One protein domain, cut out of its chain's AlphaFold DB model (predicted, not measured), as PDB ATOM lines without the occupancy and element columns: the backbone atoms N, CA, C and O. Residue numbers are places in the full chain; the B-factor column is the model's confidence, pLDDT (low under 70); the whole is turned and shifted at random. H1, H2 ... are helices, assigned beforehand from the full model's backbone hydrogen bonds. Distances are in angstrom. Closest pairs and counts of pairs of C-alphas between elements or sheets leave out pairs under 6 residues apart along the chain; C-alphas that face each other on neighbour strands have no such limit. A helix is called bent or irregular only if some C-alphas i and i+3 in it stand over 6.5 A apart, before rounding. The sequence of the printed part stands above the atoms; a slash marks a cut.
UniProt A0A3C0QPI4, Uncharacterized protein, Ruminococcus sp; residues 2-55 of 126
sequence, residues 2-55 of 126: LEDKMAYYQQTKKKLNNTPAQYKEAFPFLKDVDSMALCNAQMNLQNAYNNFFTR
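This is residues 2 to 55 of the 126 residues of an uncharacterized protein of Ruminococcus sp (UniProt A0A3C0QPI4). What shape is this? The long helix H4 makes one side of a loose frame; H1 runs beside its later half across a gap, with small H2 and H3 towards its beginning. What builds it? The printed part has 54 residues with four named helices, H1 to H4 in order: all helix, only just loose, close to compact, radius of gyration of the C-alphas 12.5 A, spans 34 by 21 by 12 A.

Where is H4? Residues 35 to 54, 28.3 A, ending at C-alpha 54 (32.317, -23.456, 45.474). And the others? H1 is residues 2 to 12, 15.2 A, from C-alpha 2 (23.110, -17.044, 31.753); H2 is 20 to 26, 10.9 A, only just irregular, with C-alphas 22 and 25 6.6 A apart; H3 is 28 to 31, 5.8 A.

What is near H4? H1 is close but not clearly touching, closest C-alphas Leu 2 and Leu 45, 7.4 A, at a shallow tilt of 28 degrees, the same way. Are backbones helical? Every O i to N i+4 pair is within hydrogen-bond range in H1, 15 of 16 in H4, 0 of 3 in H2, where 3 of 4 O i to N i+3 pairs are; H3 is too short.

How far across? The farthest C-alphas, Asp 32 and Arg 55, are 35.4 A apart. Any cut? The printed part has no cut, and no printed residue is under 70 in pLDDT.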
ATOM      1  N   LEU A   2      22.725 -17.739  30.506       92.62
ATOM      2  CA  LEU A   2      23.110 -17.044  31.753       92.62
ATOM      3  C   LEU A   2      21.920 -16.302  32.380       92.62
ATOM      4  O   LEU A   2      21.736 -16.377  33.587       92.62
ATOM      5  N   GLU A   3      21.100 -15.656  31.557       92.75
ATOM      6  CA  GLU A   3      19.888 -14.952  31.992       92.75
ATOM      7  C   GLU A   3      18.936 -15.866  32.773       92.75
ATOM      8  O   GLU A   3      18.589 -15.562  33.908       92.75
ATOM      9  N   ASP A   4      18.644 -17.055  32.243       93.12
ATOM     10  CA  ASP A   4      17.790 -18.041  32.922       93.12
ATOM     11  C   ASP A   4      18.373 -18.476  34.272       93.12
ATOM     12  O   ASP A   4      17.652 -18.629  35.255       93.12
ATOM     13  N   LYS A   5      19.704 -18.633  34.355       93.56
ATOM     14  CA  LYS A   5      20.388 -18.942  35.620       93.56
ATOM     15  C   LYS A   5      20.277 -17.787  36.615       93.56
ATOM     16  O   LYS A   5      20.144 -18.051  37.808       93.56
ATOM     17  N   MET A   6      20.355 -16.538  36.152       94.50
ATOM     18  CA  MET A   6      20.178 -15.349  36.993       94.50
ATOM     19  C   MET A   6      18.750 -15.280  37.534       94.50
ATOM     20  O   MET A   6      18.580 -15.194  38.748       94.50
ATOM     21  N   ALA A   7      17.745 -15.387  36.663       95.06
ATOM     22  CA  ALA A   7      16.332 -15.344  37.036       95.06
ATOM     23  C   ALA A   7      15.969 -16.476  38.014       95.06
ATOM     24  O   ALA A   7      15.406 -16.231  39.081       95.06
ATOM     25  N   TYR A   8      16.389 -17.708  37.711       95.19
ATOM     26  CA  TYR A   8      16.156 -18.859  38.583       95.19
ATOM     27  C   TYR A   8      16.826 -18.699  39.950       95.19
ATOM     28  O   TYR A   8      16.214 -18.985  40.979       95.19
ATOM     29  N   TYR A   9      18.073 -18.221  39.984       94.62
ATOM     30  CA  TYR A   9      18.787 -18.007  41.242       94.62
ATOM     31  C   TYR A   9      18.167 -16.880  42.075       94.62
ATOM     32  O   TYR A   9      18.108 -16.991  43.298       94.62
ATOM     33  N   GLN A  10      17.675 -15.812  41.446       94.31
ATOM     34  CA  GLN A  10      16.983 -14.731  42.149       94.31
ATOM     35  C   GLN A  10      15.738 -15.238  42.885       94.31
ATOM     36  O   GLN A  10      15.542 -14.856  44.037       94.31
ATOM     37  N   GLN A  11      14.973 -16.140  42.265       95.88
ATOM     38  CA  GLN A  11      13.748 -16.707  42.836       95.88
ATOM     39  C   GLN A  11      14.011 -17.825  43.854       95.88
ATOM     40  O   GLN A  11      13.397 -17.860  44.912       95.88
ATOM     41  N   THR A  12      14.921 -18.752  43.545       95.12
ATOM     42  CA  THR A  12      15.054 -20.014  44.301       95.12
ATOM     43  C   THR A  12      16.300 -20.097  45.176       95.12
ATOM     44  O   THR A  12      16.381 -20.978  46.028       95.12
ATOM     45  N   LYS A  13      17.308 -19.247  44.928       92.12
ATOM     46  CA  LYS A  13      18.675 -19.358  45.477       92.12
ATOM     47  C   LYS A  13      19.366 -20.698  45.189       92.12
ATOM     48  O   LYS A  13      20.388 -21.013  45.796       92.12
ATOM     49  N   LYS A  14      18.856 -21.473  44.225       91.50
ATOM     50  CA  LYS A  14      19.389 -22.778  43.820       91.50
ATOM     51  C   LYS A  14      20.088 -22.710  42.463       91.50
ATOM     52  O   LYS A  14      20.039 -21.712  41.742       91.50
ATOM     53  N   LYS A  15      20.769 -23.804  42.126       90.19
ATOM     54  CA  LYS A  15      21.521 -23.964  40.881       90.19
ATOM     55  C   LYS A  15      20.618 -24.457  39.747       90.19
ATOM     56  O   LYS A  15      20.004 -25.510  39.882       90.19
ATOM     57  N   LEU A  16      20.608 -23.758  38.610       92.00
ATOM     58  CA  LEU A  16      19.929 -24.214  37.388       92.00
ATOM     59  C   LEU A  16      20.895 -24.943  36.443       92.00
ATOM     60  O   LEU A  16      21.935 -24.389  36.069       92.00
ATOM     61  N   ASN A  17      20.515 -26.135  35.981       86.50
ATOM     62  CA  ASN A  17      21.265 -26.926  35.000       86.50
ATOM     63  C   ASN A  17      20.493 -26.999  33.671       86.50
ATOM     64  O   ASN A  17      19.666 -27.880  33.474       86.50
ATOM     65  N   ASN A  18      20.760 -26.053  32.772       86.38
ATOM     66  CA  ASN A  18      20.187 -25.969  31.426       86.38
ATOM     67  C   ASN A  18      21.193 -26.413  30.354       86.38
ATOM     68  O   ASN A  18      22.401 -26.205  30.501       86.38
ATOM     69  N   THR A  19      20.691 -26.992  29.261       81.12
ATOM     70  CA  THR A  19      21.510 -27.432  28.123       81.12
ATOM     71  C   THR A  19      21.382 -26.449  26.949       81.12
ATOM     72  O   THR A  19      20.305 -25.906  26.708       81.12
ATOM     73  N   PRO A  20      22.453 -26.205  26.166       77.31
ATOM     74  CA  PRO A  20      22.399 -25.284  25.029       77.31
ATOM     75  C   PRO A  20      21.427 -25.689  23.919       77.31
ATOM     76  O   PRO A  20      21.034 -24.844  23.121       77.31
ATOM     77  N   ALA A  21      21.078 -26.976  23.827       84.19
ATOM     78  CA  ALA A  21      20.249 -27.510  22.749       84.19
ATOM     79  C   ALA A  21      18.881 -26.814  22.671       84.19
ATOM     80  O   ALA A  21      18.435 -26.489  21.575       84.19
ATOM     81  N   GLN A  22      18.300 -26.485  23.827       87.25
ATOM     82  CA  GLN A  22      17.001 -25.814  23.957       87.25
ATOM     83  C   GLN A  22      16.968 -24.429  23.287       87.25
ATOM     84  O   GLN A  22      15.917 -23.953  22.879       87.25
ATOM     85  N   TYR A  23      18.124 -23.780  23.124       88.62
ATOM     86  CA  TYR A  23      18.207 -22.432  22.557       88.62
ATOM     87  C   TYR A  23      18.306 -22.424  21.029       88.62
ATOM     88  O   TYR A  23      18.141 -21.371  20.421       88.62
ATOM     89  N   LYS A  24      18.580 -23.564  20.381       87.25
ATOM     90  CA  LYS A  24      18.765 -23.616  18.918       87.25
ATOM     91  C   LYS A  24      17.468 -23.416  18.132       87.25
ATOM     92  O   LYS A  24      17.538 -23.073  16.954       87.25
ATOM     93  N   GLU A  25      16.322 -23.660  18.761       89.00
ATOM     94  CA  GLU A  25      15.001 -23.407  18.175       89.00
ATOM     95  C   GLU A  25      14.646 -21.923  18.268       89.00
ATOM     96  O   GLU A  25      14.339 -21.300  17.256       89.00
ATOM     97  N   ALA A  26      14.798 -21.335  19.459       91.31
ATOM     98  CA  ALA A  26      14.520 -19.921  19.698       91.31
ATOM     99  C   ALA A  26      15.510 -18.972  18.996       91.31
ATOM    100  O   ALA A  26      15.155 -17.847  18.650       91.31
ATOM    101  N   PHE A  27      16.755 -19.409  18.773       91.25
ATOM    102  CA  PHE A  27      17.817 -18.589  18.189       91.25
ATOM    103  C   PHE A  27      18.477 -19.292  16.989       91.25
ATOM    104  O   PHE A  27      19.553 -19.884  17.133       91.25
ATOM    105  N   PRO A  28      17.881 -19.207  15.782       91.44
ATOM    106  CA  PRO A  28      18.373 -19.900  14.588       91.44
ATOM    107  C   PRO A  28      19.824 -19.575  14.221       91.44
ATOM    108  O   PRO A  28      20.555 -20.470  13.804       91.44
ATOM    109  N   PHE A  29      20.273 -18.338  14.466       89.69
ATOM    110  CA  PHE A  29      21.651 -17.910  14.196       89.69
ATOM    111  C   PHE A  29      22.703 -18.739  14.958       89.69
ATOM    112  O   PHE A  29      23.861 -18.792  14.553       89.69
ATOM    113  N   LEU A  30      22.331 -19.430  16.047       89.50
ATOM    114  CA  LEU A  30      23.235 -20.343  16.757       89.50
ATOM    115  C   LEU A  30      23.635 -21.562  15.911       89.50
ATOM    116  O   LEU A  30      24.622 -22.216  16.239       89.50
ATOM    117  N   LYS A  31      22.896 -21.887  14.843       88.69
ATOM    118  CA  LYS A  31      23.246 -22.967  13.904       88.69
ATOM    119  C   LYS A  31      24.359 -22.559  12.930       88.69
ATOM    120  O   LYS A  31      25.076 -23.430  12.438       88.69
ATOM    121  N   ASP A  32      24.526 -21.258  12.700       88.81
ATOM    122  CA  ASP A  32      25.534 -20.712  11.785       88.81
ATOM    123  C   ASP A  32      26.912 -20.588  12.447       88.81
ATOM    124  O   ASP A  32      27.945 -20.610  11.773       88.81
ATOM    125  N   VAL A  33      26.935 -20.482  13.778       87.12
ATOM    126  CA  VAL A  33      28.159 -20.362  14.577       87.12
ATOM    127  C   VAL A  33      28.894 -21.704  14.658       87.12
ATOM    128  O   VAL A  33      28.288 -22.778  14.670       87.12
ATOM    129  N   ASP A  34      30.224 -21.647  14.757       87.12
ATOM    130  CA  ASP A  34      31.052 -22.816  15.053       87.12
ATOM    131  C   ASP A  34      30.610 -23.518  16.354       87.12
ATOM    132  O   ASP A  34      30.519 -22.914  17.428       87.12
ATOM    133  N   SER A  35      30.365 -24.825  16.261       86.44
ATOM    134  CA  SER A  35      29.887 -25.643  17.375       86.44
ATOM    135  C   SER A  35      30.920 -25.755  18.495       86.44
ATOM    136  O   SER A  35      30.543 -25.766  19.669       86.44
ATOM    137  N   MET A  36      32.215 -25.783  18.157       87.62
ATOM    138  CA  MET A  36      33.294 -25.838  19.147       87.62
ATOM    139  C   MET A  36      33.405 -24.522  19.919       87.62
ATOM    140  O   MET A  36      33.518 -24.535  21.146       87.62
ATOM    141  N   ALA A  37      33.277 -23.382  19.236       87.38
ATOM    142  CA  ALA A  37      33.227 -22.074  19.884       87.38
ATOM    143  C   ALA A  37      32.036 -21.941  20.855       87.38
ATOM    144  O   ALA A  37      32.202 -21.447  21.975       87.38
ATOM    145  N   LEU A  38      30.847 -22.427  20.473       88.44
ATOM    146  CA  LEU A  38      29.673 -22.443  21.357       88.44
ATOM    147  C   LEU A  38      29.877 -23.342  22.583       88.44
ATOM    148  O   LEU A  38      29.534 -22.944  23.699       88.44
ATOM    149  N   CYS A  39      30.466 -24.524  22.390       89.38
ATOM    150  CA  CYS A  39      30.793 -25.454  23.472       89.38
ATOM    151  C   CYS A  39      31.749 -24.808  24.491       89.38
ATOM    152  O   CYS A  39      31.468 -24.782  25.690       89.38
ATOM    153  N   ASN A  40      32.817 -24.167  24.011       88.88
ATOM    154  CA  ASN A  40      33.764 -23.438  24.856       88.88
ATOM    155  C   ASN A  40      33.080 -22.301  25.644       88.88
ATOM    156  O   ASN A  40      33.355 -22.102  26.830       88.88
ATOM    157  N   ALA A  41      32.154 -21.561  25.025       89.31
ATOM    158  CA  ALA A  41      31.388 -20.518  25.710       89.31
ATOM    159  C   ALA A  41      30.499 -21.083  26.833       89.31
ATOM    160  O   ALA A  41      30.446 -20.507  27.924       89.31
ATOM    161  N   GLN A  42      29.849 -22.226  26.598       90.62
ATOM    162  CA  GLN A  42      29.067 -22.933  27.614       90.62
ATOM    163  C   GLN A  42      29.952 -23.407  28.774       90.62
ATOM    164  O   GLN A  42      29.611 -23.155  29.930       90.62
ATOM    165  N   MET A  43      31.086 -24.053  28.487       92.19
ATOM    166  CA  MET A  43      32.018 -24.540  29.511       92.19
ATOM    167  C   MET A  43      32.523 -23.398  30.396       92.19
ATOM    168  O   MET A  43      32.529 -23.513  31.620       92.19
ATOM    169  N   ASN A  44      32.860 -22.253  29.798       91.44
ATOM    170  CA  ASN A  44      33.268 -21.058  30.537       91.44
ATOM    171  C   ASN A  44      32.173 -20.565  31.495       91.44
ATOM    172  O   ASN A  44      32.458 -20.255  32.654       91.44
ATOM    173  N   LEU A  45      30.919 -20.519  31.036       93.62
ATOM    174  CA  LEU A  45      29.780 -20.156  31.878       93.62
ATOM    175  C   LEU A  45      29.571 -21.171  33.010       93.62
ATOM    176  O   LEU A  45      29.375 -20.772  34.155       93.62
ATOM    177  N   GLN A  46      29.619 -22.470  32.711       93.31
ATOM    178  CA  GLN A  46      29.429 -23.528  33.702       93.31
ATOM    179  C   GLN A  46      30.515 -23.485  34.778       93.31
ATOM    180  O   GLN A  46      30.195 -23.567  35.960       93.31
ATOM    181  N   ASN A  47      31.770 -23.264  34.389       93.75
ATOM    182  CA  ASN A  47      32.885 -23.107  35.319       93.75
ATOM    183  C   ASN A  47      32.713 -21.873  36.208       93.75
ATOM    184  O   ASN A  47      32.842 -21.978  37.424       93.75
ATOM    185  N   ALA A  48      32.362 -20.716  35.635       94.25
ATOM    186  CA  ALA A  48      32.101 -19.506  36.413       94.25
ATOM    187  C   ALA A  48      30.932 -19.698  37.393       94.25
ATOM    188  O   ALA A  48      31.011 -19.282  38.546       94.25
ATOM    189  N   TYR A  49      29.867 -20.365  36.948       94.25
ATOM    190  CA  TYR A  49      28.696 -20.641  37.771       94.25
ATOM    191  C   TYR A  49      28.998 -21.640  38.888       94.25
ATOM    192  O   TYR A  49      28.576 -21.427  40.014       94.25
ATOM    193  N   ASN A  50      29.779 -22.686  38.617       93.50
ATOM    194  CA  ASN A  50      30.254 -23.607  39.649       93.50
ATOM    195  C   ASN A  50      31.122 -22.877  40.677       93.50
ATOM    196  O   ASN A  50      30.897 -23.029  41.872       93.50
ATOM    197  N   ASN A  51      32.057 -22.045  40.212       94.81
ATOM    198  CA  ASN A  51      32.941 -21.271  41.078       94.81
ATOM    199  C   ASN A  51      32.179 -20.317  42.000       94.81
ATOM    200  O   ASN A  51      32.620 -20.110  43.119       94.81
ATOM    201  N   PHE A  52      31.047 -19.762  41.563       94.12
ATOM    202  CA  PHE A  52      30.188 -18.949  42.425       94.12
ATOM    203  C   PHE A  52      29.667 -19.726  43.650       94.12
ATOM    204  O   PHE A  52      29.565 -19.157  44.729       94.12
ATOM    205  N   PHE A  53      29.374 -21.025  43.512       91.88
ATOM    206  CA  PHE A  53      28.909 -21.852  44.636       91.88
ATOM    207  C   PHE A  53      30.046 -22.495  45.436       91.88
ATOM    208  O   PHE A  53      29.869 -22.776  46.615       91.88
ATOM    209  N   THR A  54      31.195 -22.769  44.811       94.19
ATOM    210  CA  THR A  54      32.317 -23.456  45.474       94.19
ATOM    211  C   THR A  54      33.340 -22.506  46.085       94.19
ATOM    212  O   THR A  54      34.074 -22.909  46.983       94.19
ATOM    213  N   ARG A  55      33.427 -21.256  45.610       93.38
ATOM    214  CA  ARG A  55      34.405 -20.262  46.068       93.38
ATOM    215  C   ARG A  55      33.675 -19.033  46.623       93.38
ATOM    216  O   ARG A  55      33.130 -18.265  45.832       93.38
TER     217      ARG A  55